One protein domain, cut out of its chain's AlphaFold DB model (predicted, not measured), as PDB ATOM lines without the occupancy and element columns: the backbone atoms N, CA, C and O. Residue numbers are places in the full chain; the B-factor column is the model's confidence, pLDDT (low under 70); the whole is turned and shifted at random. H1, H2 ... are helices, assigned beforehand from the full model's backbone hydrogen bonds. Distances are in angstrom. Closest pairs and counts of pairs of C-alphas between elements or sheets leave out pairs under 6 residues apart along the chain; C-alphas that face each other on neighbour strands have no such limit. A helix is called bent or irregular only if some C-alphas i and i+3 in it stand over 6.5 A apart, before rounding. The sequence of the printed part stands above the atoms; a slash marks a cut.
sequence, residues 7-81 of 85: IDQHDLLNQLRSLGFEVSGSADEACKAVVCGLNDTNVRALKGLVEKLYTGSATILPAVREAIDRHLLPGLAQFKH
ATOM      1  N   ILE A   7     -17.122  37.722  44.176       88.75
ATOM      2  CA  ILE A   7     -16.469  36.927  43.137       88.75
ATOM      3  C   ILE A   7     -16.315  35.520  43.674       88.75
ATOM      4  O   ILE A   7     -15.451  35.243  44.517       88.75
ATOM      5  N   ASP A   8     -17.189  34.649  43.191       89.44
ATOM      6  CA  ASP A   8     -17.133  33.228  43.458       89.44
ATOM      7  C   ASP A   8     -16.327  32.475  42.386       89.44
ATOM      8  O   ASP A   8     -15.679  33.045  41.503       89.44
ATOM      9  N   GLN A   9     -16.316  31.149  42.506       90.94
ATOM     10  CA  GLN A   9     -15.638  30.286  41.552       90.94
ATOM     11  C   GLN A   9     -16.195  30.443  40.128       90.94
ATOM     12  O   GLN A   9     -15.415  30.481  39.180       90.94
ATOM     13  N   HIS A  10     -17.515  30.519  39.954       90.19
ATOM     14  CA  HIS A  10     -18.120  30.625  38.628       90.19
ATOM     15  C   HIS A  10     -17.735  31.938  37.955       90.19
ATOM     16  O   HIS A  10     -17.393  31.928  36.771       90.19
ATOM     17  N   ASP A  11     -17.713  33.036  38.708       90.62
ATOM     18  CA  ASP A  11     -17.269  34.329  38.196       90.62
ATOM     19  C   ASP A  11     -15.812  34.293  37.747       90.62
ATOM     20  O   ASP A  11     -15.497  34.756  36.647       90.62
ATOM     21  N   LEU A  12     -14.926  33.683  38.541       90.88
ATOM     22  CA  LEU A  12     -13.534  33.490  38.144       90.88
ATOM     23  C   LEU A  12     -13.438  32.665  36.849       90.88
ATOM     24  O   LEU A  12     -12.751  33.072  35.914       90.88
ATOM     25  N   LEU A  13     -14.133  31.526  36.761       92.81
ATOM     26  CA  LEU A  13     -14.097  30.672  35.569       92.81
ATOM     27  C   LEU A  13     -14.618  31.410  34.331       92.81
ATOM     28  O   LEU A  13     -14.012  31.316  33.265       92.81
ATOM     29  N   ASN A  14     -15.710  32.163  34.460       92.56
ATOM     30  CA  ASN A  14     -16.261  32.965  33.369       92.56
ATOM     31  C   ASN A  14     -15.269  34.033  32.900       92.56
ATOM     32  O   ASN A  14     -15.074  34.211  31.698       92.56
ATOM     33  N   GLN A  15     -14.597  34.706  33.833       91.25
ATOM     34  CA  GLN A  15     -13.567  35.688  33.516       91.25
ATOM     35  C   GLN A  15     -12.368  35.060  32.795       91.25
ATOM     36  O   GLN A  15     -11.913  35.597  31.787       91.25
ATOM     37  N   LEU A  16     -11.894  33.896  33.246       92.12
ATOM     38  CA  LEU A  16     -10.806  33.163  32.593       92.12
ATOM     39  C   LEU A  16     -11.207  32.691  31.186       92.12
ATOM     40  O   LEU A  16     -10.440  32.863  30.239       92.12
ATOM     41  N   ARG A  17     -12.434  32.190  31.001       91.75
ATOM     42  CA  ARG A  17     -12.963  31.858  29.666       91.75
ATOM     43  C   ARG A  17     -13.076  33.075  28.763       91.75
ATOM     44  O   ARG A  17     -12.789  32.973  27.577       91.75
ATOM     45  N   SER A  18     -13.426  34.238  29.313       91.25
ATOM     46  CA  SER A  18     -13.457  35.491  28.554       91.25
ATOM     47  C   SER A  18     -12.074  35.923  28.056       91.25
ATOM     48  O   SER A  18     -11.999  36.668  27.083       91.25
ATOM     49  N   LEU A  19     -10.992  35.469  28.698       89.62
ATOM     50  CA  LEU A  19      -9.622  35.651  28.207       89.62
ATOM     51  C   LEU A  19      -9.222  34.611  27.143       89.62
ATOM     52  O   LEU A  19      -8.144  34.725  26.564       89.62
ATOM     53  N   GLY A  20     -10.069  33.608  26.890       90.00
ATOM     54  CA  GLY A  20      -9.816  32.509  25.959       90.00
ATOM     55  C   GLY A  20      -9.226  31.250  26.600       90.00
ATOM     56  O   GLY A  20      -8.764  30.376  25.872       90.00
ATOM     57  N   PHE A  21      -9.219  31.133  27.933       90.38
ATOM     58  CA  PHE A  21      -8.791  29.901  28.598       90.38
ATOM     59  C   PHE A  21      -9.931  28.884  28.675       90.38
ATOM     60  O   PHE A  21     -11.022  29.184  29.161       90.38
ATOM     61  N   GLU A  22      -9.661  27.646  28.274       89.06
ATOM     62  CA  GLU A  22     -10.592  26.538  28.472       89.06
ATOM     63  C   GLU A  22     -10.446  25.987  29.893       89.06
ATOM     64  O   GLU A  22      -9.585  25.159  30.179       89.06
ATOM     65  N   VAL A  23     -11.282  26.491  30.806       90.88
ATOM     66  CA  VAL A  23     -11.291  26.073  32.213       90.88
ATOM     67  C   VAL A  23     -12.629  25.486  32.653       90.88
ATOM     68  O   VAL A  23     -13.716  26.002  32.350       90.88
ATOM     69  N   SER A  24     -12.532  24.421  33.440       88.06
ATOM     70  CA  SER A  24     -13.646  23.669  34.009       88.06
ATOM     71  C   SER A  24     -13.286  23.152  35.400       88.06
ATOM     72  O   SER A  24     -12.108  22.985  35.705       88.06
ATOM     73  N   GLY A  25     -14.300  22.851  36.212       90.06
ATOM     74  CA  GLY A  25     -14.106  22.304  37.553       90.06
ATOM     75  C   GLY A  25     -13.958  23.391  38.614       90.06
ATOM     76  O   GLY A  25     -14.668  24.399  38.582       90.06
ATOM     77  N   SER A  26     -13.079  23.146  39.581       92.50
ATOM     78  CA  SER A  26     -12.848  24.043  40.716       92.50
ATOM     79  C   SER A  26     -11.994  25.269  40.361       92.50
ATOM     80  O   SER A  26     -11.291  25.279  39.351       92.50
ATOM     81  N   ALA A  27     -12.020  26.310  41.205       91.50
ATOM     82  CA  ALA A  27     -11.142  27.476  41.046       91.50
ATOM     83  C   ALA A  27      -9.654  27.074  41.008       91.50
ATOM     84  O   ALA A  27      -8.887  27.624  40.224       91.50
ATOM     85  N   ASP A  28      -9.260  26.081  41.810       91.81
ATOM     86  CA  ASP A  28      -7.895  25.547  41.849       91.81
ATOM     87  C   ASP A  28      -7.507  24.875  40.521       91.81
ATOM     88  O   ASP A  28      -6.511  25.254  39.903       91.81
ATOM     89  N   GLU A  29      -8.339  23.949  40.029       92.31
ATOM     90  CA  GLU A  29      -8.115  23.258  38.752       92.31
ATOM     91  C   GLU A  29      -8.075  24.233  37.573       92.31
ATOM     92  O   GLU A  29      -7.193  24.134  36.718       92.31
ATOM     93  N   ALA A  30      -8.987  25.208  37.556       93.50
ATOM     94  CA  ALA A  30      -9.031  26.257  36.547       93.50
ATOM     95  C   ALA A  30      -7.748  27.099  36.552       93.50
ATOM     96  O   ALA A  30      -7.119  27.274  35.506       93.50
ATOM     97  N   CYS A  31      -7.322  27.584  37.722       92.88
ATOM     98  CA  CYS A  31      -6.096  28.367  37.848       92.88
ATOM     99  C   CYS A  31      -4.860  27.559  37.440       92.88
ATOM    100  O   CYS A  31      -3.976  28.082  36.761       92.88
ATOM    101  N   LYS A  32      -4.803  26.275  37.798       92.06
ATOM    102  CA  LYS A  32      -3.711  25.384  37.404       92.06
ATOM    103  C   LYS A  32      -3.664  25.179  35.887       92.06
ATOM    104  O   LYS A  32      -2.594  25.307  35.295       92.06
ATOM    105  N   ALA A  33      -4.809  24.919  35.253       92.00
ATOM    106  CA  ALA A  33      -4.910  24.773  33.802       92.00
ATOM    107  C   ALA A  33      -4.472  26.051  33.066       92.00
ATOM    108  O   ALA A  33      -3.710  25.981  32.103       92.00
ATOM    109  N   VAL A  34      -4.883  27.220  33.570       92.38
ATOM    110  CA  VAL A  34      -4.471  28.533  33.047       92.38
ATOM    111  C   VAL A  34      -2.960  28.689  33.093       92.38
ATOM    112  O   VAL A  34      -2.364  29.036  32.079       92.38
ATOM    113  N   VAL A  35      -2.332  28.395  34.237       91.00
ATOM    114  CA  VAL A  35      -0.876  28.528  34.402       91.00
ATOM    115  C   VAL A  35      -0.117  27.592  33.470       91.00
ATOM    116  O   VAL A  35       0.871  28.008  32.873       91.00
ATOM    117  N   CYS A  36      -0.593  26.358  33.281       89.69
ATOM    118  CA  CYS A  36       0.001  25.424  32.325       89.69
ATOM    119  C   CYS A  36      -0.090  25.907  30.866       89.69
ATOM    120  O   CYS A  36       0.768  25.551  30.063       89.69
ATOM    121  N   GLY A  37      -1.108  26.703  30.520       88.38
ATOM    122  CA  GLY A  37      -1.313  27.282  29.187       88.38
ATOM    123  C   GLY A  37      -0.854  28.738  29.034       88.38
ATOM    124  O   GLY A  37      -1.179  29.379  28.027       88.38
ATOM    125  N   LEU A  38      -0.152  29.301  30.024       89.12
ATOM    126  CA  LEU A  38       0.320  30.686  29.972       89.12
ATOM    127  C   LEU A  38       1.353  30.892  28.849       89.12
ATOM    128  O   LEU A  38       2.208  30.052  28.588       89.12
ATOM    129  N   ASN A  39       1.274  32.044  28.192       87.75
ATOM    130  CA  ASN A  39       2.165  32.522  27.141       87.75
ATOM    131  C   ASN A  39       2.255  34.059  27.179       87.75
ATOM    132  O   ASN A  39       1.451  34.724  27.830       87.75
ATOM    133  N   ASP A  40       3.187  34.662  26.439       84.81
ATOM    134  CA  ASP A  40       3.404  36.120  26.459       84.81
ATOM    135  C   ASP A  40       2.175  36.963  26.082       84.81
ATOM    136  O   ASP A  40       2.064  38.129  26.472       84.81
ATOM    137  N   THR A  41       1.246  36.398  25.311       84.88
ATOM    138  CA  THR A  41       0.035  37.101  24.877       84.88
ATOM    139  C   THR A  41      -1.014  37.100  25.984       84.88
ATOM    140  O   THR A  41      -1.523  38.159  26.358       84.88
ATOM    141  N   ASN A  42      -1.306  35.929  26.550       88.50
ATOM    142  CA  ASN A  42      -2.339  35.773  27.568       88.50
ATOM    143  C   ASN A  42      -1.852  36.155  28.976       88.50
ATOM    144  O   ASN A  42      -2.676  36.542  29.799       88.50
ATOM    145  N   VAL A  43      -0.540  36.165  29.247       89.62
ATOM    146  CA  VAL A  43       0.018  36.557  30.551       89.62
ATOM    147  C   VAL A  43      -0.282  38.020  30.867       89.62
ATOM    148  O   VAL A  43      -0.624  38.360  31.999       89.62
ATOM    149  N   ARG A  44      -0.228  38.899  29.856       89.50
ATOM    150  CA  ARG A  44      -0.606  40.312  30.006       89.50
ATOM    151  C   ARG A  44      -2.090  40.455  30.325       89.50
ATOM    152  O   ARG A  44      -2.450  41.235  31.202       89.50
ATOM    153  N   ALA A  45      -2.930  39.679  29.644       91.00
ATOM    154  CA  ALA A  45      -4.372  39.691  29.853       91.00
ATOM    155  C   ALA A  45      -4.747  39.139  31.242       91.00
ATOM    156  O   ALA A  45      -5.519  39.763  31.969       91.00
ATOM    157  N   LEU A  46      -4.119  38.034  31.656       92.00
ATOM    158  CA  LEU A  46      -4.276  37.439  32.980       92.00
ATOM    159  C   LEU A  46      -3.835  38.403  34.084       92.00
ATOM    160  O   LEU A  46      -4.541  38.564  35.074       92.00
ATOM    161  N   LYS A  47      -2.699  39.088  33.908       90.62
ATOM    162  CA  LYS A  47      -2.230  40.094  34.866       90.62
ATOM    163  C   LYS A  47      -3.254  41.218  35.042       90.62
ATOM    164  O   LYS A  47      -3.579  41.557  36.175       90.62
ATOM    165  N   GLY A  48      -3.781  41.759  33.941       90.62
ATOM    166  CA  GLY A  48      -4.815  42.795  33.990       90.62
ATOM    167  C   GLY A  48      -6.098  42.313  34.672       90.62
ATOM    168  O   GLY A  48      -6.717  43.066  35.421       90.62
ATOM    169  N   LEU A  49      -6.467  41.044  34.474       90.62
ATOM    170  CA  LEU A  49      -7.601  40.439  35.164       90.62
ATOM    171  C   LEU A  49      -7.379  40.367  36.677       90.62
ATOM    172  O   LEU A  49      -8.217  40.839  37.437       90.62
ATOM    173  N   VAL A  50      -6.247  39.808  37.110       90.19
ATOM    174  CA  VAL A  50      -5.898  39.677  38.532       90.19
ATOM    175  C   VAL A  50      -5.836  41.050  39.204       90.19
ATOM    176  O   VAL A  50      -6.371  41.235  40.292       90.19
ATOM    177  N   GLU A  51      -5.257  42.047  38.537       90.31
ATOM    178  CA  GLU A  51      -5.228  43.423  39.033       90.31
ATOM    179  C   GLU A  51      -6.639  44.007  39.179       90.31
ATOM    180  O   GLU A  51      -6.962  44.571  40.223       90.31
ATOM    181  N   LYS A  52      -7.521  43.805  38.193       87.50
ATOM    182  CA  LYS A  52      -8.928  44.222  38.270       87.50
ATOM    183  C   LYS A  52      -9.684  43.523  39.403       87.50
ATOM    184  O   LYS A  52     -10.488  44.163  40.071       87.50
ATOM    185  N   LEU A  53      -9.421  42.237  39.635       86.56
ATOM    186  CA  LEU A  53     -10.007  41.479  40.742       86.56
ATOM    187  C   LEU A  53      -9.618  42.089  42.095       86.56
ATOM    188  O   LEU A  53     -10.479  42.299  42.942       86.56
ATOM    189  N   TYR A  54      -8.336  42.412  42.281       84.06
ATOM    190  CA  TYR A  54      -7.817  42.958  43.538       84.06
ATOM    191  C   TYR A  54      -8.108  44.449  43.758       84.06
ATOM    192  O   TYR A  54      -8.176  44.890  44.903       84.06
ATOM    193  N   THR A  55      -8.254  45.223  42.684       85.31
ATOM    194  CA  THR A  55      -8.576  46.662  42.742       85.31
ATOM    195  C   THR A  55     -10.076  46.937  42.709       85.31
ATOM    196  O   THR A  55     -10.512  48.028  43.081       85.31
ATOM    197  N   GLY A  56     -10.875  45.965  42.269       78.88
ATOM    198  CA  GLY A  56     -12.324  46.058  42.253       78.88
ATOM    199  C   GLY A  56     -12.906  46.135  43.663       78.88
ATOM    200  O   GLY A  56     -12.371  45.583  44.619       78.88
ATOM    201  N   SER A  57     -14.063  46.783  43.789       76.88
ATOM    202  CA  SER A  57     -14.844  46.798  45.037       76.88
ATOM    203  C   SER A  57     -15.533  45.457  45.332       76.88
ATOM    204  O   SER A  57     -16.232  45.326  46.337       76.88
ATOM    205  N   ALA A  58     -15.359  44.480  44.442       81.81
ATOM    206  CA  ALA A  58     -15.937  43.159  44.548       81.81
ATOM    207  C   ALA A  58     -15.207  42.342  45.623       81.81
ATOM    208  O   ALA A  58     -13.977  42.316  45.702       81.81
ATOM    209  N   THR A  59     -15.970  41.663  46.471       87.62
ATOM    210  CA  THR A  59     -15.407  40.842  47.541       87.62
ATOM    211  C   THR A  59     -15.082  39.460  46.986       87.62
ATOM    212  O   THR A  59     -15.972  38.666  46.698       87.62
ATOM    213  N   ILE A  60     -13.795  39.162  46.823       90.56
ATOM    214  CA  ILE A  60     -13.336  37.840  46.376       90.56
ATOM    215  C   ILE A  60     -13.517  36.835  47.513       90.56
ATOM    216  O   ILE A  60     -13.023  37.064  48.622       90.56
ATOM    217  N   LEU A  61     -14.174  35.705  47.234       91.25
ATOM    218  CA  LEU A  61     -14.305  34.638  48.220       91.25
ATOM    219  C   LEU A  61     -12.929  34.069  48.617       91.25
ATOM    220  O   LEU A  61     -12.057  33.921  47.755       91.25
ATOM    221  N   PRO A  62     -12.729  33.676  49.890       89.06
ATOM    222  CA  PRO A  62     -11.438  33.176  50.372       89.06
ATOM    223  C   PRO A  62     -10.867  32.026  49.532       89.06
ATOM    224  O   PRO A  62      -9.703  32.073  49.153       89.06
ATOM    225  N   ALA A  63     -11.699  31.053  49.149       88.69
ATOM    226  CA  ALA A  63     -11.273  29.910  48.336       88.69
ATOM    227  C   ALA A  63     -10.757  30.315  46.942       88.69
ATOM    228  O   ALA A  63      -9.810  29.731  46.420       88.69
ATOM    229  N   VAL A  64     -11.365  31.341  46.339       91.50
ATOM    230  CA  VAL A  64     -10.960  31.870  45.030       91.50
ATOM    231  C   VAL A  64      -9.644  32.627  45.164       91.50
ATOM    232  O   VAL A  64      -8.725  32.411  44.377       91.50
ATOM    233  N   ARG A  65      -9.528  33.473  46.195       91.00
ATOM    234  CA  ARG A  65      -8.294  34.200  46.509       91.00
ATOM    235  C   ARG A  65      -7.123  33.239  46.720       91.00
ATOM    236  O   ARG A  65      -6.074  33.433  46.121       91.00
ATOM    237  N   GLU A  66      -7.318  32.174  47.496       92.12
ATOM    238  CA  GLU A  66      -6.290  31.152  47.709       92.12
ATOM    239  C   GLU A  66      -5.854  30.475  46.404       92.12
ATOM    240  O   GLU A  66      -4.659  30.290  46.186       92.12
ATOM    241  N   ALA A  67      -6.787  30.144  45.505       92.75
ATOM    242  CA  ALA A  67      -6.452  29.554  44.209       92.75
ATOM    243  C   ALA A  67      -5.639  30.514  43.320       92.75
ATOM    244  O   ALA A  67      -4.683  30.096  42.658       92.75
ATOM    245  N   ILE A  68      -5.993  31.804  43.315       91.94
ATOM    246  CA  ILE A  68      -5.244  32.853  42.608       91.94
ATOM    247  C   ILE A  68      -3.825  32.952  43.178       91.94
ATOM    248  O   ILE A  68      -2.853  32.915  42.421       91.94
ATOM    249  N   ASP A  69      -3.697  33.026  44.500       91.94
ATOM    250  CA  ASP A  69      -2.415  33.219  45.176       91.94
ATOM    251  C   ASP A  69      -1.505  31.991  45.073       91.94
ATOM    252  O   ASP A  69      -0.286  32.125  44.972       91.94
ATOM    253  N   ARG A  70      -2.084  30.789  45.051       93.12
ATOM    254  CA  ARG A  70      -1.340  29.530  44.953       93.12
ATOM    255  C   ARG A  70      -0.839  29.235  43.543       93.12
ATOM    256  O   ARG A  70       0.242  28.666  43.407       93.12
ATOM    257  N   HIS A  71      -1.606  29.587  42.512       93.00
ATOM    258  CA  HIS A  71      -1.303  29.196  41.129       93.00
ATOM    259  C   HIS A  71      -1.028  30.398  40.232       93.00
ATOM    260  O   HIS A  71       0.062  30.501  39.665       93.00
ATOM    261  N   LEU A  72      -1.985  31.326  40.112       90.56
ATOM    262  CA  LEU A  72      -1.878  32.434  39.158       90.56
ATOM    263  C   LEU A  72      -0.725  33.378  39.509       90.56
ATOM    264  O   LEU A  72       0.050  33.725  38.621       90.56
ATOM    265  N   LEU A  73      -0.572  33.780  40.779       90.44
ATOM    266  CA  LEU A  73       0.498  34.702  41.185       90.44
ATOM    267  C   LEU A  73       1.906  34.123  40.935       90.44
ATOM    268  O   LEU A  73       2.706  34.815  40.296       90.44
ATOM    269  N   PRO A  74       2.234  32.878  41.345       89.25
ATOM    270  CA  PRO A  74       3.507  32.252  40.996       89.25
ATOM    271  C   PRO A  74       3.704  32.100  39.491       89.25
ATOM    272  O   PRO A  74       4.803  32.355  39.005       89.25
ATOM    273  N   GLY A  75       2.650  31.742  38.749       88.25
ATOM    274  CA  GLY A  75       2.695  31.671  37.289       88.25
ATOM    275  C   GLY A  75       3.100  33.014  36.682       88.25
ATOM    276  O   GLY A  75       4.100  33.104  35.980       88.25
ATOM    277  N   LEU A  76       2.406  34.096  37.038       87.38
ATOM    278  CA  LEU A  76       2.730  35.454  36.587       87.38
ATOM    279  C   LEU A  76       4.154  35.892  36.983       87.38
ATOM    280  O   LEU A  76       4.825  36.575  36.206       87.38
ATOM    281  N   ALA A  77       4.625  35.511  38.173       86.81
ATOM    282  CA  ALA A  77       5.976  35.825  38.636       86.81
ATOM    283  C   ALA A  77       7.060  35.134  37.791       86.81
ATOM    284  O   ALA A  77       8.068  35.770  37.476       86.81
ATOM    285  N   GLN A  78       6.831  33.883  37.376       83.12
ATOM    286  CA  GLN A  78       7.745  33.139  36.503       83.12
ATOM    287  C   GLN A  78       7.887  33.800  35.124       83.12
ATOM    288  O   GLN A  78       8.994  33.901  34.616       83.12
ATOM    289  N   PHE A  79       6.803  34.330  34.549       79.25
ATOM    290  CA  PHE A  79       6.865  35.052  33.268       79.25
ATOM    291  C   PHE A  79       7.472  36.459  33.384       79.25
ATOM    292  O   PHE A  79       8.066  36.964  32.434       79.25
ATOM    293  N   LYS A  80       7.321  37.126  34.536       67.56
ATOM    294  CA  LYS A  80       7.873  38.472  34.762       67.56
ATOM    295  C   LYS A  80       9.402  38.468  34.870       67.56
ATOM    296  O   LYS A  80      10.021  39.491  34.581       67.56
ATOM    297  N   HIS A  81       9.996  37.354  35.286       57.44
ATOM    298  CA  HIS A  81      11.439  37.149  35.263       57.44
ATOM    299  C   HIS A  81      11.806  36.301  34.040       57.44
ATOM    300  O   HIS A  81      11.900  35.083  34.173       57.44
TER     301      HIS A  81
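What this domain is: This is residues 7 to 81 of the 85 residues of an uncharacterized protein of Pseudomonas helleri (UniProt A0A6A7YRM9). Look for a rounded body of four helices set round a rough square, H1, H2, H4 and H3 in turn. H1, H2 and the first arm of the bent H4 run the same way, while H3 runs back between them in the chain; H4a packs on H2, and H4b on residues 40 to 47 of H3. The printed part has 75 residues, all helix by class, with H1, H2, H3, H4 along the chain and no named strand. It is compact, with a radius of gyration of the C-alphas of 11.0 A and spans of 29 by 25 by 21 A.

How they stand to each other: Start with H1, residues 9 to 18, which touches H2, residues 27 to 36, at a shallow tilt of 29 degrees; their closest C-alphas, Gln 9 and Ala 27, are 5.3 A apart. H3, residues 40 to 55, is close to H1 but not clearly touching: the closest C-alphas, Gln 15 and Leu 49, are 7.8 A apart. H4, residues 62 to 80, was assigned as one helix by its hydrogen bonds but is bent, with C-alphas 70 and 73 6.7 A apart; its arms H4a, residues 62 to 70, and H4b, residues 73 to 80, stand at 32 degrees. H4a touches H2 at a shallow tilt of 19 degrees, the same way, closest at the C-alphas of Asp 28 and Ala 67, 4.9 A. H4b touches H3 with H3's residues 40 to 47 alone, opposite ways at a steep tilt of 45 degrees, closest at the C-alphas of Val 43 and Leu 76, 6.7 A. H1 and H4b are apart. Helix packing is mostly aligned, only just: 2 of 3 touching pairs have a shallow tilt. Each O i to N i+4 pair is within hydrogen-bond range in H1, H2, H4a and H4b, and 10 of 12 are in H3.

Where its parts are: Find C-alpha 9 at (-15.638, 30.286, 41.552), where H1 begins. H3 runs 22.8 A from C-alpha 40 to C-alpha 55, H2 14.3 A and H1 14.2 A. H4b ends at C-alpha 80, (7.873, 38.472, 34.762).

The domain as a whole: The C-alphas farthest apart, His 10 and His 81, are 30.5 A apart. The printed part has no cut and no long link. Confidence is under 70 at residues 80 to 81.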